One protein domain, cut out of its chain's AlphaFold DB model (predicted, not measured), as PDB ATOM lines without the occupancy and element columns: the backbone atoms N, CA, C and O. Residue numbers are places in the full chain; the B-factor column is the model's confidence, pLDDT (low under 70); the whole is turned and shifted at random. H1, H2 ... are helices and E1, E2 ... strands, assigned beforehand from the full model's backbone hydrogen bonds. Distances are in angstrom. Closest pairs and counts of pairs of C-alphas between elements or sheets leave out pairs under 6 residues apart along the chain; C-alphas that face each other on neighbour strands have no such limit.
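What this domain is: This is residues 417 to 587 of the 971 residues of an uncharacterized protein of termite gut metagenome (UniProt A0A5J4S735). Two strongly twisted sheets stand partly face to face: a five-strand sheet of E2, E1, E6, E9 and E8, and a four-strand sheet of E5, E11, E10 and E7 that is curled like part of a barrel. H2 crosses E10 of the curled sheet; the small hairpin of E3 and E4, with its loop of residues 449 to 461, is away from both sheets near one end of the longest axis, and H3 is near the other end. The printed part has 171 residues with three named helices and 11 named strands, in the order E1 E2 E3 E4 E5 E6 H1 E7 H2 E8 E9 H3 E10 E11; the class is mixed, helices and strands, with under half of the residues, 80, in named elements. The five-strand sheet is antiparallel and the four-strand sheet mixed. The whole is compact, with a radius of gyration of the C-alphas of 15.7 A and spans of 48 by 35 by 26 A.

How they stand to each other: The largest sheet runs, strand beside strand, E2, residues 429 to 432, E1, residues 421 to 426, E6, residues 484 to 490, E9, residues 539 to 544, and E8, residues 524 to 526. E1 and E2 form a hairpin, with N 424 and O 431 2.8 A apart; E1 and E6 have N 423 and O 488 at 2.8 A. E6 and E9 have N 485 and O 542 at 2.8 A, and the hairpin E8 and E9 has N 525 and O 543 at 2.9 A. The curled sheet runs E5, residues 478 to 480, E11, residues 579 to 586, E10, residues 559 to 567, and E7, residues 499 to 504. E5 and E11 are parallel, with N 479 and O 584 at 2.9 A; the hairpin E10 and E11 has N 581 and O 562 at 2.8 A, and the antiparallel E10 and E7 have N 563 and O 503 at 2.8 A. Between the sheets, the closest C-alphas of E1 and E5 are those of Val 426 and Val 479, 6.6 A, and of E7 and E9 those of Val 502 and Ala 540, 7.3 A. H2, residues 511 to 523, is on the curled sheet at a height over the sheet of 9.4 A, over E10 and across the strands at 86 degrees on the local plane; the closest C-alphas of H2 and E10 are those of Trp 520 and Val 560, 6.1 A. With residues 519 to 523 alone H2 touches H3, residues 548 to 552, closest at the C-alphas of Leu 519 and Ser 550, 6.1 A. H1, residues 493 to 496, only grazes each of these two sheets. The hairpin of E3, residues 446 to 448, and E4, residues 462 to 464, has N 447 and O 463 at 2.8 A; E3 and E10 are apart. Every O i to N i+4 pair is within hydrogen-bond range in H2 and H3; H1 is too short for such a pair.

Where its parts are: E1 begins at C-alpha 421 (23.356, -27.109, 8.819) and is 16.7 A long. E10 is the longest strand by residues, 26.7 A, and E11 measures 23.3 A, ending at C-alpha 586 (9.385, -48.002, 12.468). H2 measures 19.2 A from C-alpha 511 (4.171, -32.927, 32.551), E6 19.0 A, E7 17.3 A and E9 16.3 A.

The domain as a whole: The C-alphas farthest apart, of Ser 452 and Thr 549, are 48.2 A apart. The printed part has no cut. The links E2 to E3, E3 to E4, E4 to E5, E8 to E9 and E10 to E11 are long. The mean pLDDT of the printed part is 85.9; residue 428, residues 451 to 460 and residues 507 to 512 are under 70.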
ATOM      1  N   ASN A 417      19.521 -21.964   7.958       85.19
ATOM      2  CA  ASN A 417      19.919 -22.773   6.807       85.19
ATOM      3  C   ASN A 417      21.253 -22.350   6.175       85.19
ATOM      4  O   ASN A 417      21.736 -23.039   5.280       85.19
ATOM      5  N   ASP A 418      21.859 -21.248   6.608       86.56
ATOM      6  CA  ASP A 418      23.175 -20.790   6.157       86.56
ATOM      7  C   ASP A 418      24.262 -20.969   7.228       86.56
ATOM      8  O   ASP A 418      25.453 -20.991   6.896       86.56
ATOM      9  N   VAL A 419      23.884 -21.080   8.509       90.31
ATOM     10  CA  VAL A 419      24.824 -21.084   9.648       90.31
ATOM     11  C   VAL A 419      24.864 -22.404  10.408       90.31
ATOM     12  O   VAL A 419      25.962 -22.874  10.701       90.31
ATOM     13  N   LEU A 420      23.716 -23.039  10.657       94.38
ATOM     14  CA  LEU A 420      23.604 -24.300  11.386       94.38
ATOM     15  C   LEU A 420      22.960 -25.364  10.500       94.38
ATOM     16  O   LEU A 420      21.770 -25.649  10.601       94.38
ATOM     17  N   ASN A 421      23.771 -25.978   9.640       94.44
ATOM     18  CA  ASN A 421      23.356 -27.109   8.819       94.44
ATOM     19  C   ASN A 421      23.970 -28.409   9.310       94.44
ATOM     20  O   ASN A 421      25.073 -28.440   9.859       94.44
ATOM     21  N   PHE A 422      23.244 -29.487   9.063       97.44
ATOM     22  CA  PHE A 422      23.722 -30.837   9.264       97.44
ATOM     23  C   PHE A 422      22.965 -31.803   8.362       97.44
ATOM     24  O   PHE A 422      21.819 -31.555   7.973       97.44
ATOM     25  N   ASP A 423      23.621 -32.912   8.059       97.12
ATOM     26  CA  ASP A 423      23.022 -34.057   7.399       97.12
ATOM     27  C   ASP A 423      22.704 -35.130   8.439       97.12
ATOM     28  O   ASP A 423      23.501 -35.424   9.333       97.12
ATOM     29  N   VAL A 424      21.526 -35.735   8.309       96.81
ATOM     30  CA  VAL A 424      21.111 -36.893   9.094       96.81
ATOM     31  C   VAL A 424      21.146 -38.113   8.187       96.81
ATOM     32  O   VAL A 424      20.411 -38.204   7.204       96.81
ATOM     33  N   THR A 425      22.022 -39.058   8.510       91.25
ATOM     34  CA  THR A 425      22.205 -40.291   7.743       91.25
ATOM     35  C   THR A 425      21.604 -41.469   8.492       91.25
ATOM     36  O   THR A 425      21.990 -41.764   9.627       91.25
ATOM     37  N   VAL A 426      20.692 -42.164   7.816       84.94
ATOM     38  CA  VAL A 426      20.109 -43.440   8.240       84.94
ATOM     39  C   VAL A 426      20.520 -44.475   7.193       84.94
ATOM     40  O   VAL A 426      20.159 -44.368   6.020       84.94
ATOM     41  N   GLY A 427      21.354 -45.443   7.573       72.19
ATOM     42  CA  GLY A 427      21.978 -46.354   6.609       72.19
ATOM     43  C   GLY A 427      23.069 -45.666   5.776       72.19
ATOM     44  O   GLY A 427      24.134 -45.366   6.309       72.19
ATOM     45  N   VAL A 428      22.835 -45.460   4.472       64.94
ATOM     46  CA  VAL A 428      23.868 -44.995   3.513       64.94
ATOM     47  C   VAL A 428      23.591 -43.641   2.857       64.94
ATOM     48  O   VAL A 428      24.513 -43.049   2.299       64.94
ATOM     49  N   THR A 429      22.351 -43.148   2.894       77.50
ATOM     50  CA  THR A 429      21.974 -41.909   2.196       77.50
ATOM     51  C   THR A 429      21.773 -40.779   3.208       77.50
ATOM     52  O   THR A 429      20.901 -40.908   4.072       77.50
ATOM     53  N   PRO A 430      22.535 -39.676   3.119       91.88
ATOM     54  CA  PRO A 430      22.319 -38.504   3.960       91.88
ATOM     55  C   PRO A 430      21.062 -37.738   3.528       91.88
ATOM     56  O   PRO A 430      20.807 -37.561   2.336       91.88
ATOM     57  N   THR A 431      20.291 -37.259   4.505       95.50
ATOM     58  CA  THR A 431      19.177 -36.321   4.315       95.50
ATOM     59  C   THR A 431      19.534 -35.004   4.993       95.50
ATOM     60  O   THR A 431      19.839 -34.988   6.183       95.50
ATOM     61  N   HIS A 432      19.500 -33.896   4.256       95.38
ATOM     62  CA  HIS A 432      19.841 -32.586   4.812       95.38
ATOM     63  C   HIS A 432      18.749 -32.097   5.772       95.38
ATOM     64  O   HIS A 432      17.567 -32.256   5.480       95.38
ATOM     65  N   VAL A 433      19.118 -31.441   6.881       94.38
ATOM     66  CA  VAL A 433      18.176 -30.955   7.917       94.38
ATOM     67  C   VAL A 433      16.986 -30.173   7.353       94.38
ATOM     68  O   VAL A 433      15.855 -30.370   7.784       94.38
ATOM     69  N   LYS A 434      17.219 -29.342   6.332       92.06
ATOM     70  CA  LYS A 434      16.174 -28.553   5.655       92.06
ATOM     71  C   LYS A 434      15.012 -29.396   5.098       92.06
ATOM     72  O   LYS A 434      13.922 -28.871   4.918       92.06
ATOM     73  N   ASP A 435      15.276 -30.666   4.791       94.19
ATOM     74  CA  ASP A 435      14.339 -31.617   4.190       94.19
ATOM     75  C   ASP A 435      13.743 -32.572   5.249       94.19
ATOM     76  O   ASP A 435      13.026 -33.513   4.911       94.19
ATOM     77  N   ILE A 436      14.029 -32.337   6.534       94.50
ATOM     78  CA  ILE A 436      13.520 -33.095   7.680       94.50
ATOM     79  C   ILE A 436      12.580 -32.188   8.466       94.50
ATOM     80  O   ILE A 436      12.908 -31.031   8.727       94.50
ATOM     81  N   LYS A 437      11.421 -32.706   8.872       92.69
ATOM     82  CA  LYS A 437      10.450 -31.923   9.639       92.69
ATOM     83  C   LYS A 437      10.970 -31.545  11.032       92.69
ATOM     84  O   LYS A 437      11.663 -32.331  11.687       92.69
ATOM     85  N   ASN A 438      10.586 -30.358  11.495       90.94
ATOM     86  CA  ASN A 438      10.557 -30.000  12.913       90.94
ATOM     87  C   ASN A 438       9.100 -29.942  13.402       90.94
ATOM     88  O   ASN A 438       8.173 -30.252  12.652       90.94
ATOM     89  N   ARG A 439       8.887 -29.579  14.668       84.06
ATOM     90  CA  ARG A 439       7.549 -29.349  15.232       84.06
ATOM     91  C   ARG A 439       7.312 -27.867  15.495       84.06
ATOM     92  O   ARG A 439       6.892 -27.515  16.588       84.06
ATOM     93  N   PHE A 440       7.601 -27.003  14.520       78.31
ATOM     94  CA  PHE A 440       7.495 -25.545  14.679       78.31
ATOM     95  C   PHE A 440       6.111 -25.078  15.172       78.31
ATOM     96  O   PHE A 440       6.001 -24.125  15.947       78.31
ATOM     97  N   ASP A 441       5.050 -25.771  14.747       80.12
ATOM     98  CA  ASP A 441       3.658 -25.527  15.135       80.12
ATOM     99  C   ASP A 441       3.384 -25.749  16.632       80.12
ATOM    100  O   ASP A 441       2.480 -25.129  17.200       80.12
ATOM    101  N   LYS A 442       4.169 -26.625  17.270       78.75
ATOM    102  CA  LYS A 442       4.084 -26.960  18.695       78.75
ATOM    103  C   LYS A 442       5.200 -26.306  19.515       78.75
ATOM    104  O   LYS A 442       4.935 -25.825  20.612       78.75
ATOM    105  N   TYR A 443       6.417 -26.290  18.979       80.50
ATOM    106  CA  TYR A 443       7.655 -25.785  19.566       80.50
ATOM    107  C   TYR A 443       8.329 -24.864  18.555       80.50
ATOM    108  O   TYR A 443       9.022 -25.307  17.642       80.50
ATOM    109  N   THR A 444       8.066 -23.572  18.691       86.62
ATOM    110  CA  THR A 444       8.620 -22.549  17.808       86.62
ATOM    111  C   THR A 444      10.126 -22.423  18.029       86.62
ATOM    112  O   THR A 444      10.533 -21.926  19.079       86.62
ATOM    113  N   ASP A 445      10.919 -22.851  17.042       88.88
ATOM    114  CA  ASP A 445      12.373 -22.632  17.009       88.88
ATOM    115  C   ASP A 445      12.668 -21.120  17.000       88.88
ATOM    116  O   ASP A 445      11.904 -20.325  16.426       88.88
ATOM    117  N   LEU A 446      13.741 -20.704  17.673       89.12
ATOM    118  CA  LEU A 446      14.076 -19.300  17.875       89.12
ATOM    119  C   LEU A 446      15.313 -18.890  17.076       89.12
ATOM    120  O   LEU A 446      16.181 -19.681  16.740       89.12
ATOM    121  N   ARG A 447      15.425 -17.589  16.826       90.00
ATOM    122  CA  ARG A 447      16.643 -16.951  16.317       90.00
ATOM    123  C   ARG A 447      16.992 -15.713  17.120       90.00
ATOM    124  O   ARG A 447      16.146 -15.142  17.816       90.00
ATOM    125  N   TRP A 448      18.225 -15.250  16.980       87.94
ATOM    126  CA  TRP A 448      18.681 -14.008  17.585       87.94
ATOM    127  C   TRP A 448      18.047 -12.784  16.895       87.94
ATOM    128  O   TRP A 448      17.924 -12.698  15.675       87.94
ATOM    129  N   THR A 449      17.630 -11.794  17.686       84.94
ATOM    130  CA  THR A 449      17.016 -10.544  17.186       84.94
ATOM    131  C   THR A 449      18.027  -9.449  16.847       84.94
ATOM    132  O   THR A 449      17.635  -8.425  16.277       84.94
ATOM    133  N   ILE A 450      19.291  -9.645  17.223       74.44
ATOM    134  CA  ILE A 450      20.395  -8.688  17.109       74.44
ATOM    135  C   ILE A 450      21.489  -9.247  16.198       74.44
ATOM    136  O   ILE A 450      21.718 -10.449  16.175       74.44
ATOM    137  N   ASP A 451      22.156  -8.354  15.471       64.56
ATOM    138  CA  ASP A 451      23.162  -8.624  14.434       64.56
ATOM    139  C   ASP A 451      24.606  -8.378  14.925       64.56
ATOM    140  O   ASP A 451      25.488  -8.031  14.139       64.56
ATOM    141  N   SER A 452      24.867  -8.464  16.241       54.22
ATOM    142  CA  SER A 452      26.152  -8.012  16.798       54.22
ATOM    143  C   SER A 452      26.740  -8.854  17.936       54.22
ATOM    144  O   SER A 452      26.049  -9.482  18.733       54.22
ATOM    145  N   ASN A 453      28.074  -8.788  17.979       52.22
ATOM    146  CA  ASN A 453      29.076  -9.642  18.624       52.22
ATOM    147  C   ASN A 453      29.041  -9.839  20.153       52.22
ATOM    148  O   ASN A 453      30.068 -10.217  20.708       52.22
ATOM    149  N   HIS A 454      27.951  -9.579  20.882       50.06
ATOM    150  CA  HIS A 454      28.006  -9.743  22.338       50.06
ATOM    151  C   HIS A 454      26.706 -10.203  23.016       50.06
ATOM    152  O   HIS A 454      25.685  -9.522  22.992       50.06
ATOM    153  N   MET A 455      26.916 -11.248  23.827       50.69
ATOM    154  CA  MET A 455      26.272 -11.623  25.093       50.69
ATOM    155  C   MET A 455      25.099 -12.611  25.037       50.69
ATOM    156  O   MET A 455      24.022 -12.299  24.552       50.69
ATOM    157  N   VAL A 456      25.370 -13.785  25.630       50.16
ATOM    158  CA  VAL A 456      24.572 -14.523  26.635       50.16
ATOM    159  C   VAL A 456      23.104 -14.123  26.711       50.16
ATOM    160  O   VAL A 456      22.814 -12.956  26.938       50.16
ATOM    161  N   ASP A 457      22.216 -15.116  26.638       46.06
ATOM    162  CA  ASP A 457      20.774 -15.018  26.875       46.06
ATOM    163  C   ASP A 457      20.409 -14.054  28.028       46.06
ATOM    164  O   ASP A 457      20.332 -14.415  29.204       46.06
ATOM    165  N   PHE A 458      20.203 -12.785  27.680       44.91
ATOM    166  CA  PHE A 458      19.485 -11.817  28.487       44.91
ATOM    167  C   PHE A 458      18.090 -11.777  27.887       44.91
ATOM    168  O   PHE A 458      17.895 -11.161  26.842       44.91
ATOM    169  N   GLY A 459      17.145 -12.480  28.515       55.06
ATOM    170  CA  GLY A 459      15.793 -12.674  27.990       55.06
ATOM    171  C   GLY A 459      15.210 -11.455  27.258       55.06
ATOM    172  O   GLY A 459      15.277 -10.323  27.739       55.06
ATOM    173  N   GLY A 460      14.618 -11.709  26.087       64.62
ATOM    174  CA  GLY A 460      14.080 -10.678  25.190       64.62
ATOM    175  C   GLY A 460      14.936 -10.376  23.953       64.62
ATOM    176  O   GLY A 460      14.612  -9.442  23.225       64.62
ATOM    177  N   VAL A 461      15.997 -11.153  23.703       79.56
ATOM    178  CA  VAL A 461      16.861 -11.034  22.510       79.56
ATOM    179  C   VAL A 461      16.616 -12.117  21.454       79.56
ATOM    180  O   VAL A 461      17.348 -12.173  20.466       79.56
ATOM    181  N   THR A 462      15.575 -12.931  21.615       86.62
ATOM    182  CA  THR A 462      15.177 -13.982  20.670       86.62
ATOM    183  C   THR A 462      13.785 -13.726  20.092       86.62
ATOM    184  O   THR A 462      12.941 -13.074  20.710       86.62
ATOM    185  N   GLU A 463      13.542 -14.211  18.877       88.69
ATOM    186  CA  GLU A 463      12.232 -14.212  18.219       88.69
ATOM    187  C   GLU A 463      12.012 -15.534  17.478       88.69
ATOM    188  O   GLU A 463      12.959 -16.286  17.286       88.69
ATOM    189  N   ALA A 464      10.776 -15.811  17.059       90.31
ATOM    190  CA  ALA A 464      10.459 -16.993  16.260       90.31
ATOM    191  C   ALA A 464      11.246 -16.998  14.941       90.31
ATOM    192  O   ALA A 464      11.196 -16.015  14.190       90.31
ATOM    193  N   ASP A 465      11.909 -18.110  14.632       90.50
ATOM    194  CA  ASP A 465      12.602 -18.283  13.364       90.50
ATOM    195  C   ASP A 465      11.641 -18.757  12.269       90.50
ATOM    196  O   ASP A 465      11.530 -19.938  11.942       90.50
ATOM    197  N   ILE A 466      10.919 -17.804  11.684       88.88
ATOM    198  CA  ILE A 466       9.969 -18.078  10.597       88.88
ATOM    199  C   ILE A 466      10.629 -18.679   9.344       88.88
ATOM    200  O   ILE A 466       9.929 -19.180   8.464       88.88
ATOM    201  N   ASP A 467      11.956 -18.615   9.244       87.06
ATOM    202  CA  ASP A 467      12.703 -19.158   8.120       87.06
ATOM    203  C   ASP A 467      13.054 -20.654   8.303       87.06
ATOM    204  O   ASP A 467      13.457 -21.301   7.331       87.06
ATOM    205  N   ASP A 468      12.832 -21.227   9.497       89.25
ATOM    206  CA  ASP A 468      12.960 -22.666   9.796       89.25
ATOM    207  C   ASP A 468      11.608 -23.363  10.041       89.25
ATOM    208  O   ASP A 468      11.524 -24.376  10.735       89.25
ATOM    209  N   MET A 469      10.523 -22.846   9.456       90.50
ATOM    210  CA  MET A 469       9.181 -23.446   9.533       90.50
ATOM    211  C   MET A 469       9.086 -24.721   8.678       90.50
ATOM    212  O   MET A 469       8.581 -24.715   7.551       90.50
ATOM    213  N   ARG A 470       9.619 -25.827   9.205       91.75
ATOM    214  CA  ARG A 470       9.671 -27.148   8.555       91.75
ATOM    215  C   ARG A 470       8.561 -28.095   9.021       91.75
ATOM    216  O   ARG A 470       8.573 -29.268   8.653       91.75
ATOM    217  N   ASP A 471       7.574 -27.603   9.765       87.56
ATOM    218  CA  ASP A 471       6.405 -28.361  10.233       87.56
ATOM    219  C   ASP A 471       5.512 -28.841   9.075       87.56
ATOM    220  O   ASP A 471       4.850 -29.874   9.167       87.56
ATOM    221  N   ALA A 472       5.548 -28.141   7.937       88.88
ATOM    222  CA  ALA A 472       4.817 -28.517   6.729       88.88
ATOM    223  C   ALA A 472       5.452 -29.680   5.935       88.88
ATOM    224  O   ALA A 472       4.851 -30.156   4.966       88.88
ATOM    225  N   ILE A 473       6.658 -30.140   6.296       90.50
ATOM    226  CA  ILE A 473       7.302 -31.283   5.638       90.50
ATOM    227  C   ILE A 473       6.573 -32.567   6.046       90.50
ATOM    228  O   ILE A 473       6.598 -32.989   7.197       90.50
ATOM    229  N   THR A 474       5.932 -33.216   5.073       80.62
ATOM    230  CA  THR A 474       5.127 -34.433   5.289       80.62
ATOM    231  C   THR A 474       5.887 -35.733   5.045       80.62
ATOM    232  O   THR A 474       5.340 -36.813   5.262       80.62
ATOM    233  N   THR A 475       7.124 -35.651   4.546       82.69
ATOM    234  CA  THR A 475       7.963 -36.832   4.320       82.69
ATOM    235  C   THR A 475       8.711 -37.162   5.602       82.69
ATOM    236  O   THR A 475       9.514 -36.366   6.079       82.69
ATOM    237  N   ASP A 476       8.444 -38.344   6.144       86.00
ATOM    238  CA  ASP A 476       9.082 -38.815   7.367       86.00
ATOM    239  C   ASP A 476      10.476 -39.383   7.091       86.00
ATOM    240  O   ASP A 476      10.659 -40.232   6.212       86.00
ATOM    241  N   LEU A 477      11.453 -38.964   7.902       92.50
ATOM    242  CA  LEU A 477      12.747 -39.629   7.976       92.50
ATOM    243  C   LEU A 477      12.600 -40.890   8.833       92.50
ATOM    244  O   LEU A 477      12.645 -40.839  10.064       92.50
ATOM    245  N   ASN A 478      12.363 -42.013   8.161       90.81
ATOM    246  CA  ASN A 478      12.102 -43.291   8.810       90.81
ATOM    247  C   ASN A 478      13.388 -43.937   9.330       90.81
ATOM    248  O   ASN A 478      14.378 -44.022   8.602       90.81
ATOM    249  N   VAL A 479      13.335 -44.443  10.559       88.56
ATOM    250  CA  VAL A 479      14.419 -45.193  11.200       88.56
ATOM    251  C   VAL A 479      13.841 -46.470  11.792       88.56
ATOM    252  O   VAL A 479      12.918 -46.412  12.607       88.56
ATOM    253  N   GLU A 480      14.369 -47.623  11.395       84.31
ATOM    254  CA  GLU A 480      13.954 -48.892  11.996       84.31
ATOM    255  C   GLU A 480      14.550 -49.037  13.400       84.31
ATOM    256  O   GLU A 480      15.687 -48.631  13.664       84.31
ATOM    257  N   LEU A 481      13.799 -49.657  14.311       81.44
ATOM    258  CA  LEU A 481      14.330 -50.039  15.616       81.44
ATOM    259  C   LEU A 481      15.615 -50.873  15.458       81.44
ATOM    260  O   LEU A 481      15.678 -51.812  14.663       81.44
ATOM    261  N   GLY A 482      16.645 -50.555  16.240       73.69
ATOM    262  CA  GLY A 482      17.956 -51.196  16.149       73.69
ATOM    263  C   GLY A 482      18.906 -50.582  15.116       73.69
ATOM    264  O   GLY A 482      19.996 -51.120  14.935       73.69
ATOM    265  N   GLN A 483      18.538 -49.495  14.426       78.50
ATOM    266  CA  GLN A 483      19.442 -48.772  13.524       78.50
ATOM    267  C   GLN A 483      20.182 -47.619  14.214       78.50
ATOM    268  O   GLN A 483      19.763 -47.079  15.240       78.50
ATOM    269  N   SER A 484      21.297 -47.212  13.605       81.25
ATOM    270  CA  SER A 484      22.039 -46.009  13.978       81.25
ATOM    271  C   SER A 484      21.633 -44.809  13.127       81.25
ATOM    272  O   SER A 484      21.427 -44.939  11.918       81.25
ATOM    273  N   VAL A 485      21.644 -43.633  13.741       89.50
ATOM    274  CA  VAL A 485      21.458 -42.338  13.087       89.50
ATOM    275  C   VAL A 485      22.741 -41.537  13.258       89.50
ATOM    276  O   VAL A 485      23.201 -41.338  14.379       89.50
ATOM    277  N   THR A 486      23.338 -41.077  12.161       93.31
ATOM    278  CA  THR A 486      24.511 -40.191  12.219       93.31
ATOM    279  C   THR A 486      24.087 -38.766  11.913       93.31
ATOM    280  O   THR A 486      23.481 -38.528  10.872       93.31
ATOM    281  N   VAL A 487      24.415 -37.834  12.804       97.12
ATOM    282  CA  VAL A 487      24.211 -36.393  12.620       97.12
ATOM    283  C   VAL A 487      25.564 -35.765  12.327       97.12
ATOM    284  O   VAL A 487      26.434 -35.778  13.196       97.12
ATOM    285  N   GLU A 488      25.758 -35.233  11.126       96.88
ATOM    286  CA  GLU A 488      27.020 -34.631  10.693       96.88
ATOM    287  C   GLU A 488      26.845 -33.151  10.380       96.88
ATOM    288  O   GLU A 488      26.056 -32.793   9.509       96.88
ATOM    289  N   LEU A 489      27.584 -32.284  11.075       97.56
ATOM    290  CA  LEU A 489      27.573 -30.851  10.799       97.56
ATOM    291  C   LEU A 489      28.092 -30.562   9.386       97.56
ATOM    292  O   LEU A 489      29.133 -31.071   8.968       97.56
ATOM    293  N   THR A 490      27.421 -29.646   8.691       95.81
ATOM    294  CA  THR A 490      27.809 -29.151   7.365       95.81
ATOM    295  C   THR A 490      27.820 -27.616   7.329       95.81
ATOM    296  O   THR A 490      27.455 -26.934   8.289       95.81
ATOM    297  N   GLY A 491      28.304 -27.031   6.230       92.56
ATOM    298  CA  GLY A 491      28.328 -25.574   6.053       92.56
ATOM    299  C   GLY A 491      29.212 -24.839   7.070       92.56
ATOM    300  O   GLY A 491      30.285 -25.324   7.430       92.56
ATOM    301  N   LYS A 492      28.774 -23.649   7.508       92.00
ATOM    302  CA  LYS A 492      29.561 -22.768   8.390       92.00
ATOM    303  C   LYS A 492      29.793 -23.363   9.781       92.00
ATOM    304  O   LYS A 492      30.897 -23.230  10.300       92.00
ATOM    305  N   ALA A 493      28.809 -24.044  10.375       92.50
ATOM    306  CA  ALA A 493      28.983 -24.703  11.674       92.50
ATOM    307  C   ALA A 493      30.119 -25.734  11.649       92.50
ATOM    308  O   ALA A 493      30.929 -25.782  12.569       92.50
ATOM    309  N   ALA A 494      30.251 -26.493  10.560       93.56
ATOM    310  CA  ALA A 494      31.305 -27.493  10.405       93.56
ATOM    311  C   ALA A 494      32.728 -26.918  10.278       93.56
ATOM    312  O   ALA A 494      33.694 -27.686  10.318       93.56
ATOM    313  N   THR A 495      32.873 -25.609  10.048       90.12
ATOM    314  CA  THR A 495      34.175 -24.944   9.874       90.12
ATOM    315  C   THR A 495      34.481 -23.906  10.947       90.12
ATOM    316  O   THR A 495      35.652 -23.713  11.263       90.12
ATOM    317  N   ASN A 496      33.460 -23.239  11.492       89.12
ATOM    318  CA  ASN A 496      33.633 -22.050  12.331       89.12
ATOM    319  C   ASN A 496      33.197 -22.261  13.788       89.12
ATOM    320  O   ASN A 496      33.607 -21.483  14.647       89.12
ATOM    321  N   ALA A 497      32.374 -23.273  14.080       92.19
ATOM    322  CA  ALA A 497      31.974 -23.554  15.453       92.19
ATOM    323  C   ALA A 497      33.095 -24.252  16.237       92.19
ATOM    324  O   ALA A 497      33.933 -24.951  15.666       92.19
ATOM    325  N   LEU A 498      33.086 -24.085  17.560       93.19
ATOM    326  CA  LEU A 498      34.037 -24.745  18.454       93.19
ATOM    327  C   LEU A 498      33.604 -26.187  18.747       93.19
ATOM    328  O   LEU A 498      34.392 -27.127  18.629       93.19
ATOM    329  N   ALA A 499      32.352 -26.360  19.163       95.88
ATOM    330  CA  ALA A 499      31.819 -27.641  19.604       95.88
ATOM    331  C   ALA A 499      30.302 -27.709  19.423       95.88
ATOM    332  O   ALA A 499      29.628 -26.693  19.240       95.88
ATOM    333  N   TYR A 500      29.764 -28.918  19.509       97.88
ATOM    334  CA  TYR A 500      28.331 -29.167  19.466       97.88
ATOM    335  C   TYR A 500      27.955 -30.374  20.320       97.88
ATOM    336  O   TYR A 500      28.815 -31.157  20.725       97.88
ATOM    337  N   TYR A 501      26.664 -30.535  20.588       97.94
ATOM    338  CA  TYR A 501      26.107 -31.792  21.073       97.94
ATOM    339  C   TYR A 501      24.700 -31.994  20.519       97.94
ATOM    340  O   TYR A 501      24.018 -31.040  20.134       97.94
ATOM    341  N   VAL A 502      24.263 -33.252  20.494       97.81
ATOM    342  CA  VAL A 502      22.882 -33.613  20.170       97.81
ATOM    343  C   VAL A 502      22.162 -33.988  21.456       97.81
ATOM    344  O   VAL A 502      22.698 -34.738  22.270       97.81
ATOM    345  N   ALA A 503      20.952 -33.480  21.648       95.56
ATOM    346  CA  ALA A 503      20.093 -33.808  22.777       95.56
ATOM    347  C   ALA A 503      18.673 -34.130  22.303       95.56
ATOM    348  O   ALA A 503      18.321 -33.932  21.141       95.56
ATOM    349  N   LEU A 504      17.855 -34.653  23.215       93.94
ATOM    350  CA  LEU A 504      16.422 -34.802  22.973       93.94
ATOM    351  C   LEU A 504      15.768 -33.421  22.939       93.94
ATOM    352  O   LEU A 504      16.056 -32.595  23.808       93.94
ATOM    353  N   ASP A 505      14.876 -33.202  21.976       91.19
ATOM    354  CA  ASP A 505      14.099 -31.967  21.894       91.19
ATOM    355  C   ASP A 505      13.149 -31.879  23.103       91.19
ATOM    356  O   ASP A 505      12.341 -32.775  23.340       91.19
ATOM    357  N   LYS A 506      13.290 -30.846  23.935       82.25
ATOM    358  CA  LYS A 506      12.555 -30.706  25.201       82.25
ATOM    359  C   LYS A 506      11.890 -29.347  25.250       82.25
ATOM    360  O   LYS A 506      12.584 -28.339  25.300       82.25
ATOM    361  N   GLU A 507      10.569 -29.318  25.391       69.00
ATOM    362  CA  GLU A 507       9.916 -28.115  25.897       69.00
ATOM    363  C   GLU A 507      10.083 -28.051  27.422       69.00
ATOM    364  O   GLU A 507       9.794 -29.001  28.160       69.00
ATOM    365  N   SER A 508      10.541 -26.911  27.920       60.19
ATOM    366  CA  SER A 508      10.567 -26.632  29.349       60.19
ATOM    367  C   SER A 508       9.148 -26.287  29.817       60.19
ATOM    368  O   SER A 508       8.750 -25.134  29.692       60.19
ATOM    369  N   THR A 509       8.387 -27.263  30.348       55.03
ATOM    370  CA  THR A 509       7.557 -27.162  31.590       55.03
ATOM    371  C   THR A 509       6.328 -28.092  31.671       55.03
ATOM    372  O   THR A 509       5.780 -28.246  32.765       55.03
ATOM    373  N   SER A 510       5.876 -28.750  30.593       63.34
ATOM    374  CA  SER A 510       4.655 -29.585  30.631       63.34
ATOM    375  C   SER A 510       4.912 -31.017  31.149       63.34
ATOM    376  O   SER A 510       5.874 -31.681  30.767       63.34
ATOM    377  N   THR A 511       4.035 -31.551  32.013       64.69
ATOM    378  CA  THR A 511       4.171 -32.927  32.551       64.69
ATOM    379  C   THR A 511       4.055 -34.012  31.478       64.69
ATOM    380  O   THR A 511       4.639 -35.084  31.625       64.69
ATOM    381  N   THR A 512       3.304 -33.749  30.406       67.25
ATOM    382  CA  THR A 512       3.112 -34.691  29.294       67.25
ATOM    383  C   THR A 512       4.371 -34.790  28.439       67.25
ATOM    384  O   THR A 512       4.791 -35.894  28.094       67.25
ATOM    385  N   ASP A 513       5.020 -33.661  28.156       71.62
ATOM    386  CA  ASP A 513       6.235 -33.640  27.339       71.62
ATOM    387  C   ASP A 513       7.446 -34.187  28.108       71.62
ATOM    388  O   ASP A 513       8.310 -34.840  27.519       71.62
ATOM    389  N   LEU A 514       7.465 -34.051  29.441       76.31
ATOM    390  CA  LEU A 514       8.441 -34.738  30.297       76.31
ATOM    391  C   LEU A 514       8.316 -36.268  30.208       76.31
ATOM    392  O   LEU A 514       9.331 -36.960  30.117       76.31
ATOM    393  N   ALA A 515       7.092 -36.806  30.206       81.25
ATOM    394  CA  ALA A 515       6.863 -38.244  30.064       81.25
ATOM    395  C   ALA A 515       7.245 -38.752  28.663       81.25
ATOM    396  O   ALA A 515       7.890 -39.794  28.545       81.25
ATOM    397  N   LEU A 516       6.903 -37.994  27.615       84.31
ATOM    398  CA  LEU A 516       7.280 -38.314  26.237       84.31
ATOM    399  C   LEU A 516       8.804 -38.301  26.055       84.31
ATOM    400  O   LEU A 516       9.372 -39.256  25.529       84.31
ATOM    401  N   THR A 517       9.485 -37.279  26.574       85.38
ATOM    402  CA  THR A 517      10.946 -37.203  26.475       85.38
ATOM    403  C   THR A 517      11.636 -38.312  27.269       85.38
ATOM    404  O   THR A 517      12.668 -38.833  26.846       85.38
ATOM    405  N   ALA A 518      11.075 -38.719  28.411       87.81
ATOM    406  CA  ALA A 518      11.592 -39.858  29.166       87.81
ATOM    407  C   ALA A 518      11.477 -41.177  28.379       87.81
ATOM    408  O   ALA A 518      12.344 -42.037  28.518       87.81
ATOM    409  N   LEU A 519      10.443 -41.341  27.543       89.69
ATOM    410  CA  LEU A 519      10.331 -42.481  26.625       89.69
ATOM    411  C   LEU A 519      11.370 -42.402  25.505       89.69
ATOM    412  O   LEU A 519      12.041 -43.396  25.237       89.69
ATOM    413  N   TRP A 520      11.572 -41.224  24.907       93.12
ATOM    414  CA  TRP A 520      12.639 -41.015  23.922       93.12
ATOM    415  C   TRP A 520      14.020 -41.355  24.490       93.12
ATOM    416  O   TRP A 520      14.797 -42.044  23.838       93.12
ATOM    417  N   GLY A 521      14.297 -40.968  25.737       91.50
ATOM    418  CA  GLY A 521      15.558 -41.276  26.419       91.50
ATOM    419  C   GLY A 521      15.798 -42.759  26.713       91.50
ATOM    420  O   GLY A 521      16.930 -43.130  27.003       91.50
ATOM    421  N   LYS A 522      14.774 -43.617  26.624       90.25
ATOM    422  CA  LYS A 522      14.950 -45.081  26.661       90.25
ATOM    423  C   LYS A 522      15.291 -45.663  25.292       90.25
ATOM    424  O   LYS A 522      15.870 -46.742  25.220       90.25
ATOM    425  N   LEU A 523      14.898 -44.969  24.226       90.69
ATOM    426  CA  LEU A 523      15.065 -45.415  22.847       90.69
ATOM    427  C   LEU A 523      16.343 -44.878  22.207       90.69
ATOM    428  O   LEU A 523      16.858 -45.529  21.313       90.69
ATOM    429  N   VAL A 524      16.868 -43.729  22.636       92.00
ATOM    430  CA  VAL A 524      18.065 -43.121  22.035       92.00
ATOM    431  C   VAL A 524      19.270 -43.262  22.958       92.00
ATOM    432  O   VAL A 524      19.240 -42.831  24.108       92.00
ATOM    433  N   THR A 525      20.351 -43.821  22.426       87.94
ATOM    434  CA  THR A 525      21.652 -43.975  23.097       87.94
ATOM    435  C   THR A 525      22.794 -43.560  22.151       87.94
ATOM    436  O   THR A 525      22.530 -43.000  21.085       87.94
ATOM    437  N   GLY A 526      24.059 -43.788  22.520       86.62
ATOM    438  CA  GLY A 526      25.236 -43.371  21.740       86.62
ATOM    439  C   GLY A 526      25.779 -42.009  22.183       86.62
ATOM    440  O   GLY A 526      25.807 -41.723  23.376       86.62
ATOM    441  N   ASP A 527      26.174 -41.153  21.239       91.50
ATOM    442  CA  ASP A 527      26.715 -39.802  21.491       91.50
ATOM    443  C   ASP A 527      25.639 -38.759  21.884       91.50
ATOM    444  O   ASP A 527      25.869 -37.550  21.818       91.50
ATOM    445  N   ILE A 528      24.441 -39.197  22.283       94.44
ATOM    446  CA  ILE A 528      23.411 -38.300  22.819       94.44
ATOM    447  C   ILE A 528      23.907 -37.676  24.135       94.44
ATOM    448  O   ILE A 528      24.440 -38.369  24.996       94.44
ATOM    449  N   ASN A 529      23.709 -36.367  24.319       94.81
ATOM    450  CA  ASN A 529      24.197 -35.595  25.470       94.81
ATOM    451  C   ASN A 529      25.718 -35.729  25.695       94.81
ATOM    452  O   ASN A 529      26.183 -35.962  26.810       94.81
ATOM    453  N   LYS A 530      26.502 -35.575  24.629       95.44
ATOM    454  CA  LYS A 530      27.964 -35.567  24.687       95.44
ATOM    455  C   LYS A 530      28.506 -34.414  23.859       95.44
ATOM    456  O   LYS A 530      28.167 -34.291  22.683       95.44
ATOM    457  N   VAL A 531      29.332 -33.570  24.469       97.56
ATOM    458  CA  VAL A 531      29.975 -32.452  23.771       97.56
ATOM    459  C   VAL A 531      31.115 -32.977  22.904       97.56
ATOM    460  O   VAL A 531      32.008 -33.688  23.367       97.56
ATOM    461  N   ILE A 532      31.083 -32.614  21.625       96.75
ATOM    462  CA  ILE A 532      32.072 -32.989  20.619       96.75
ATOM    463  C   ILE A 532      32.683 -31.702  20.069       96.75
ATOM    464  O   ILE A 532      31.975 -30.847  19.533       96.75
ATOM    465  N   ARG A 533      34.006 -31.547  20.198       94.25
ATOM    466  CA  ARG A 533      34.734 -30.474  19.508       94.25
ATOM    467  C   ARG A 533      34.719 -30.751  18.005       94.25
ATOM    468  O   ARG A 533      35.043 -31.858  17.585       94.25
ATOM    469  N   VAL A 534      34.409 -29.740  17.194       94.00
ATOM    470  CA  VAL A 534      34.301 -29.879  15.723       94.00
ATOM    471  C   VAL A 534      35.627 -30.333  15.093       94.00
ATOM    472  O   VAL A 534      35.643 -31.008  14.065       94.00
ATOM    473  N   THR A 535      36.750 -29.999  15.735       88.19
ATOM    474  CA  THR A 535      38.099 -30.437  15.353       88.19
ATOM    475  C   THR A 535      38.375 -31.916  15.640       88.19
ATOM    476  O   THR A 535      39.222 -32.498  14.966       88.19
ATOM    477  N   GLU A 536      37.676 -32.527  16.604       90.50
ATOM    478  CA  GLU A 536      37.765 -33.964  16.906       90.50
ATOM    479  C   GLU A 536      36.894 -34.776  15.941       90.50
ATOM    480  O   GLU A 536      37.342 -35.764  15.364       90.50
ATOM    481  N   SER A 537      35.638 -34.363  15.773       92.94
ATOM    482  CA  SER A 537      34.677 -34.995  14.871       92.94
ATOM    483  C   SER A 537      33.582 -34.002  14.494       92.94
ATOM    484  O   SER A 537      33.163 -33.183  15.307       92.94
ATOM    485  N   LYS A 538      33.082 -34.114  13.262       94.56
ATOM    486  CA  LYS A 538      31.895 -33.388  12.782       94.56
ATOM    487  C   LYS A 538      30.614 -34.203  12.917       94.56
ATOM    488  O   LYS A 538      29.534 -33.665  12.687       94.56
ATOM    489  N   SER A 539      30.742 -35.486  13.252       93.62
ATOM    490  CA  SER A 539      29.651 -36.455  13.237       93.62
ATOM    491  C   SER A 539      29.404 -37.020  14.637       93.62
ATOM    492  O   SER A 539      30.334 -37.487  15.298       93.62
ATOM    493  N   ALA A 540      28.144 -36.975  15.077       93.94
ATOM    494  CA  ALA A 540      27.642 -37.603  16.297       93.94
ATOM    495  C   ALA A 540      26.829 -38.844  15.922       93.94
ATOM    496  O   ALA A 540      26.001 -38.791  15.005       93.94
ATOM    497  N   ARG A 541      27.052 -39.964  16.614       88.44
ATOM    498  CA  ARG A 541      26.394 -41.238  16.306       88.44
ATOM    499  C   ARG A 541      25.391 -41.596  17.387       88.44
ATOM    500  O   ARG A 541      25.751 -41.858  18.529       88.44
ATOM    501  N   LEU A 542      24.125 -41.634  17.004       91.38
ATOM    502  CA  LEU A 542      23.016 -42.027  17.858       91.38
ATOM    503  C   LEU A 542      22.587 -43.451  17.521       91.38
ATOM    504  O   LEU A 542      22.662 -43.881  16.369       91.38
ATOM    505  N   PHE A 543      22.093 -44.168  18.520       84.94
ATOM    506  CA  PHE A 543      21.575 -45.517  18.357       84.94
ATOM    507  C   PHE A 543      20.129 -45.606  18.831       84.94
ATOM    508  O   PHE A 543      19.817 -45.171  19.941       84.94
ATOM    509  N   ILE A 544      19.265 -46.179  17.989       87.81
ATOM    510  CA  ILE A 544      17.862 -46.423  18.312       87.81
ATOM    511  C   ILE A 544      17.719 -47.840  18.860       87.81
ATOM    512  O   ILE A 544      17.835 -48.818  18.127       87.81
ATOM    513  N   ALA A 545      17.438 -47.957  20.152       81.75
ATOM    514  CA  ALA A 545      17.256 -49.228  20.831       81.75
ATOM    515  C   ALA A 545      16.090 -50.028  20.240       81.75
ATOM    516  O   ALA A 545      15.012 -49.489  19.982       81.75
ATOM    517  N   ASN A 546      16.273 -51.345  20.111       76.88
ATOM    518  CA  ASN A 546      15.186 -52.259  19.767       76.88
ATOM    519  C   ASN A 546      14.306 -52.588  20.986       76.88
ATOM    520  O   ASN A 546      14.208 -53.736  21.417       76.88
ATOM    521  N   ASP A 547      13.708 -51.557  21.583       77.56
ATOM    522  CA  ASP A 547      12.776 -51.683  22.704       77.56
ATOM    523  C   ASP A 547      11.337 -51.507  22.213       77.56
ATOM    524  O   ASP A 547      10.787 -50.402  22.162       77.56
ATOM    525  N   LYS A 548      10.708 -52.639  21.878       79.06
ATOM    526  CA  LYS A 548       9.310 -52.689  21.440       79.06
ATOM    527  C   LYS A 548       8.353 -52.095  22.476       79.06
ATOM    528  O   LYS A 548       7.393 -51.436  22.095       79.06
ATOM    529  N   THR A 549       8.602 -52.287  23.772       84.50
ATOM    530  CA  THR A 549       7.720 -51.771  24.827       84.50
ATOM    531  C   THR A 549       7.765 -50.247  24.880       84.50
ATOM    532  O   THR A 549       6.715 -49.605  24.915       84.50
ATOM    533  N   SER A 550       8.961 -49.653  24.839       87.06
ATOM    534  CA  SER A 550       9.099 -48.192  24.790       87.06
ATOM    535  C   SER A 550       8.573 -47.611  23.472       87.06
ATOM    536  O   SER A 550       7.924 -46.568  23.494       87.06
ATOM    537  N   TYR A 551       8.767 -48.303  22.344       88.12
ATOM    538  CA  TYR A 551       8.201 -47.934  21.040       88.12
ATOM    539  C   TYR A 551       6.662 -47.935  21.032       88.12
ATOM    540  O   TYR A 551       6.019 -46.988  20.566       88.12
ATOM    541  N   GLU A 552       6.037 -48.985  21.569       88.19
ATOM    542  CA  GLU A 552       4.578 -49.088  21.656       88.19
ATOM    543  C   GLU A 552       3.987 -47.993  22.550       88.19
ATOM    544  O   GLU A 552       2.918 -47.477  22.230       88.19
ATOM    545  N   ALA A 553       4.717 -47.576  23.589       89.06
ATOM    546  CA  ALA A 553       4.334 -46.488  24.485       89.06
ATOM    547  C   ALA A 553       4.464 -45.074  23.878       89.06
ATOM    548  O   ALA A 553       3.936 -44.124  24.461       89.06
ATOM    549  N   LEU A 554       5.142 -44.905  22.734       86.25
ATOM    550  CA  LEU A 554       5.163 -43.627  22.009       86.25
ATOM    551  C   LEU A 554       3.774 -43.265  21.466       86.25
ATOM    552  O   LEU A 554       2.967 -44.148  21.166       86.25
ATOM    553  N   SER A 555       3.540 -41.966  21.259       75.12
ATOM    554  CA  SER A 555       2.346 -41.433  20.589       75.12
ATOM    555  C   SER A 555       2.102 -42.066  19.214       75.12
ATOM    556  O   SER A 555       2.999 -42.668  18.625       75.12
ATOM    557  N   ASP A 556       0.888 -41.903  18.678       74.25
ATOM    558  CA  ASP A 556       0.444 -42.544  17.428       74.25
ATOM    559  C   ASP A 556       1.363 -42.279  16.220       74.25
ATOM    560  O   ASP A 556       1.450 -43.111  15.324       74.25
ATOM    561  N   ASN A 557       2.096 -41.161  16.210       78.38
ATOM    562  CA  ASN A 557       3.048 -40.806  15.153       78.38
ATOM    563  C   ASN A 557       4.446 -41.436  15.294       78.38
ATOM    564  O   ASN A 557       5.259 -41.273  14.395       78.38
ATOM    565  N   LYS A 558       4.743 -42.149  16.392       90.62
ATOM    566  CA  LYS A 558       6.010 -42.879  16.617       90.62
ATOM    567  C   LYS A 558       7.279 -42.046  16.404       90.62
ATOM    568  O   LYS A 558       8.325 -42.566  16.032       90.62
ATOM    569  N   GLU A 559       7.199 -40.754  16.683       90.81
ATOM    570  CA  GLU A 559       8.293 -39.811  16.466       90.81
ATOM    571  C   GLU A 559       9.222 -39.679  17.674       90.81
ATOM    572  O   GLU A 559       8.783 -39.750  18.828       90.81
ATOM    573  N   VAL A 560      10.488 -39.376  17.387       92.94
ATOM    574  CA  VAL A 560      11.495 -38.927  18.354       92.94
ATOM    575  C   VAL A 560      12.045 -37.573  17.911       92.94
ATOM    576  O   VAL A 560      12.519 -37.437  16.782       92.94
ATOM    577  N   GLY A 561      11.975 -36.584  18.803       93.19
ATOM    578  CA  GLY A 561      12.532 -35.249  18.591       93.19
ATOM    579  C   GLY A 561      13.973 -35.150  19.078       93.19
ATOM    580  O   GLY A 561      14.289 -35.524  20.211       93.19
ATOM    581  N   LEU A 562      14.843 -34.625  18.222       95.75
ATOM    582  CA  LEU A 562      16.261 -34.399  18.483       95.75
ATOM    583  C   LEU A 562      16.612 -32.942  18.189       95.75
ATOM    584  O   LEU A 562      15.954 -32.279  17.388       95.75
ATOM    585  N   ARG A 563      17.662 -32.442  18.835       95.12
ATOM    586  CA  ARG A 563      18.096 -31.051  18.719       95.12
ATOM    587  C   ARG A 563      19.609 -30.942  18.777       95.12
ATOM    588  O   ARG A 563      20.248 -31.583  19.611       95.12
ATOM    589  N   VAL A 564      20.169 -30.143  17.875       97.44
ATOM    590  CA  VAL A 564      21.609 -29.908  17.755       97.44
ATOM    591  C   VAL A 564      21.936 -28.536  18.326       97.44
ATOM    592  O   VAL A 564      21.509 -27.516  17.789       97.44
ATOM    593  N   PHE A 565      22.717 -28.513  19.402       95.88
ATOM    594  CA  PHE A 565      23.234 -27.290  20.008       95.88
ATOM    595  C   PHE A 565      24.666 -27.073  19.548       95.88
ATOM    596  O   PHE A 565      25.476 -27.995  19.626       95.88
ATOM    597  N   VAL A 566      24.994 -25.861  19.104       95.69
ATOM    598  CA  VAL A 566      26.328 -25.519  18.594       95.69
ATOM    599  C   VAL A 566      26.826 -24.250  19.268       95.69
ATOM    600  O   VAL A 566      26.087 -23.270  19.365       95.69
ATOM    601  N   VAL A 567      28.080 -24.270  19.718       92.81
ATOM    602  CA  VAL A 567      28.728 -23.151  20.408       92.81
ATOM    603  C   VAL A 567      29.902 -22.608  19.595       92.81
ATOM    604  O   VAL A 567      30.711 -23.360  19.040       92.81
ATOM    605  N   ASN A 568      30.000 -21.287  19.535       91.69
ATOM    606  CA  ASN A 568      31.128 -20.558  18.973       91.69
ATOM    607  C   ASN A 568      32.324 -20.561  19.942       91.69
ATOM    608  O   ASN A 568      32.208 -20.882  21.126       91.69
ATOM    609  N   ALA A 569      33.501 -20.169  19.453       89.94
ATOM    610  CA  ALA A 569      34.709 -20.091  20.278       89.94
ATOM    611  C   ALA A 569      34.675 -18.965  21.333       89.94
ATOM    612  O   ALA A 569      35.471 -18.977  22.265       89.94
ATOM    613  N   ASP A 570      33.740 -18.022  21.251       85.62
ATOM    614  CA  ASP A 570      33.474 -17.030  22.305       85.62
ATOM    615  C   ASP A 570      32.445 -17.515  23.351       85.62
ATOM    616  O   ASP A 570      32.116 -16.791  24.290       85.62
ATOM    617  N   GLY A 571      31.932 -18.743  23.225       87.06
ATOM    618  CA  GLY A 571      30.933 -19.299  24.138       87.06
ATOM    619  C   GLY A 571      29.495 -18.874  23.846       87.06
ATOM    620  O   GLY A 571      28.595 -19.258  24.590       87.06
ATOM    621  N   THR A 572      29.253 -18.108  22.780       86.81
ATOM    622  CA  THR A 572      27.898 -17.821  22.298       86.81
ATOM    623  C   THR A 572      27.319 -19.020  21.545       86.81
ATOM    624  O   THR A 572      28.056 -19.818  20.962       86.81
ATOM    625  N   LEU A 573      25.994 -19.168  21.549       89.38
ATOM    626  CA  LEU A 573      25.332 -20.203  20.759       89.38
ATOM    627  C   LEU A 573      25.100 -19.710  19.332       89.38
ATOM    628  O   LEU A 573      24.656 -18.580  19.124       89.38
ATOM    629  N   VAL A 574      25.346 -20.587  18.357       91.00
ATOM    630  CA  VAL A 574      25.048 -20.307  16.943       91.00
ATOM    631  C   VAL A 574      23.558 -20.065  16.748       91.00
ATOM    632  O   VAL A 574      23.157 -19.188  15.993       91.00
ATOM    633  N   ASP A 575      22.750 -20.825  17.472       89.56
ATOM    634  CA  ASP A 575      21.303 -20.759  17.468       89.56
ATOM    635  C   ASP A 575      20.824 -20.740  18.936       89.56
ATOM    636  O   ASP A 575      21.358 -21.529  19.726       89.56
ATOM    637  N   PRO A 576      19.921 -19.823  19.341       87.00
ATOM    638  CA  PRO A 576      19.607 -19.588  20.752       87.00
ATOM    639  C   PRO A 576      19.081 -20.816  21.486       87.00
ATOM    640  O   PRO A 576      19.428 -21.041  22.646       87.00
ATOM    641  N   ASP A 577      18.242 -21.598  20.820       87.31
ATOM    642  CA  ASP A 577      17.675 -22.827  21.344       87.31
ATOM    643  C   ASP A 577      18.207 -24.057  20.606       87.31
ATOM    644  O   ASP A 577      17.818 -25.164  20.944       87.31
ATOM    645  N   GLY A 578      19.138 -23.916  19.663       91.94
ATOM    646  CA  GLY A 578      19.646 -25.023  18.857       91.94
ATOM    647  C   GLY A 578      18.646 -25.434  17.779       91.94
ATOM    648  O   GLY A 578      17.486 -25.058  17.799       91.94
ATOM    649  N   ARG A 579      19.065 -26.278  16.836       93.69
ATOM    650  CA  ARG A 579      18.216 -26.630  15.689       93.69
ATOM    651  C   ARG A 579      17.600 -28.016  15.826       93.69
ATOM    652  O   ARG A 579      18.325 -29.005  15.974       93.69
ATOM    653  N   SER A 580      16.271 -28.094  15.765       93.81
ATOM    654  CA  SER A 580      15.518 -29.337  15.963       93.81
ATOM    655  C   SER A 580      15.309 -30.144  14.673       93.81
ATOM    656  O   SER A 580      15.329 -29.619  13.557       93.81
ATOM    657  N   PHE A 581      15.125 -31.455  14.804       94.62
ATOM    658  CA  PHE A 581      14.708 -32.353  13.726       94.62
ATOM    659  C   PHE A 581      14.045 -33.607  14.304       94.62
ATOM    660  O   PHE A 581      14.320 -34.008  15.436       94.62
ATOM    661  N   TYR A 582      13.164 -34.230  13.525       93.56
ATOM    662  CA  TYR A 582      12.372 -35.369  13.980       93.56
ATOM    663  C   TYR A 582      12.567 -36.580  13.077       93.56
ATOM    664  O   TYR A 582      12.536 -36.477  11.850       93.56
ATOM    665  N   ILE A 583      12.725 -37.740  13.710       94.19
ATOM    666  CA  ILE A 583      12.733 -39.043  13.044       94.19
ATOM    667  C   ILE A 583      11.451 -39.798  13.388       94.19
ATOM    668  O   ILE A 583      10.952 -39.702  14.513       94.19
ATOM    669  N   THR A 584      10.938 -40.571  12.436       93.56
ATOM    670  CA  THR A 584       9.806 -41.477  12.659       93.56
ATOM    671  C   THR A 584      10.345 -42.882  12.850       93.56
ATOM    672  O   THR A 584      11.036 -43.420  11.983       93.56
ATOM    673  N   LEU A 585      10.037 -43.488  13.994       91.94
ATOM    674  CA  LEU A 585      10.442 -44.851  14.274       91.94
ATOM    675  C   LEU A 585       9.492 -45.835  13.608       91.94
ATOM    676  O   LEU A 585       8.264 -45.742  13.720       91.94
ATOM    677  N   LYS A 586      10.084 -46.842  12.987       87.56
ATOM    678  CA  LYS A 586       9.385 -48.002  12.468       87.56
ATOM    679  C   LYS A 586       9.804 -49.248  13.224       87.56
ATOM    680  O   LYS A 586      10.925 -49.365  13.713       87.56
ATOM    681  N   ASN A 587       8.849 -50.155  13.352       78.31
ATOM    682  CA  ASN A 587       9.067 -51.476  13.905       78.31
ATOM    683  C   ASN A 587       8.700 -52.508  12.837       78.31
ATOM    684  O   ASN A 587       7.779 -53.296  13.028       78.31
TER     685      ASN A 587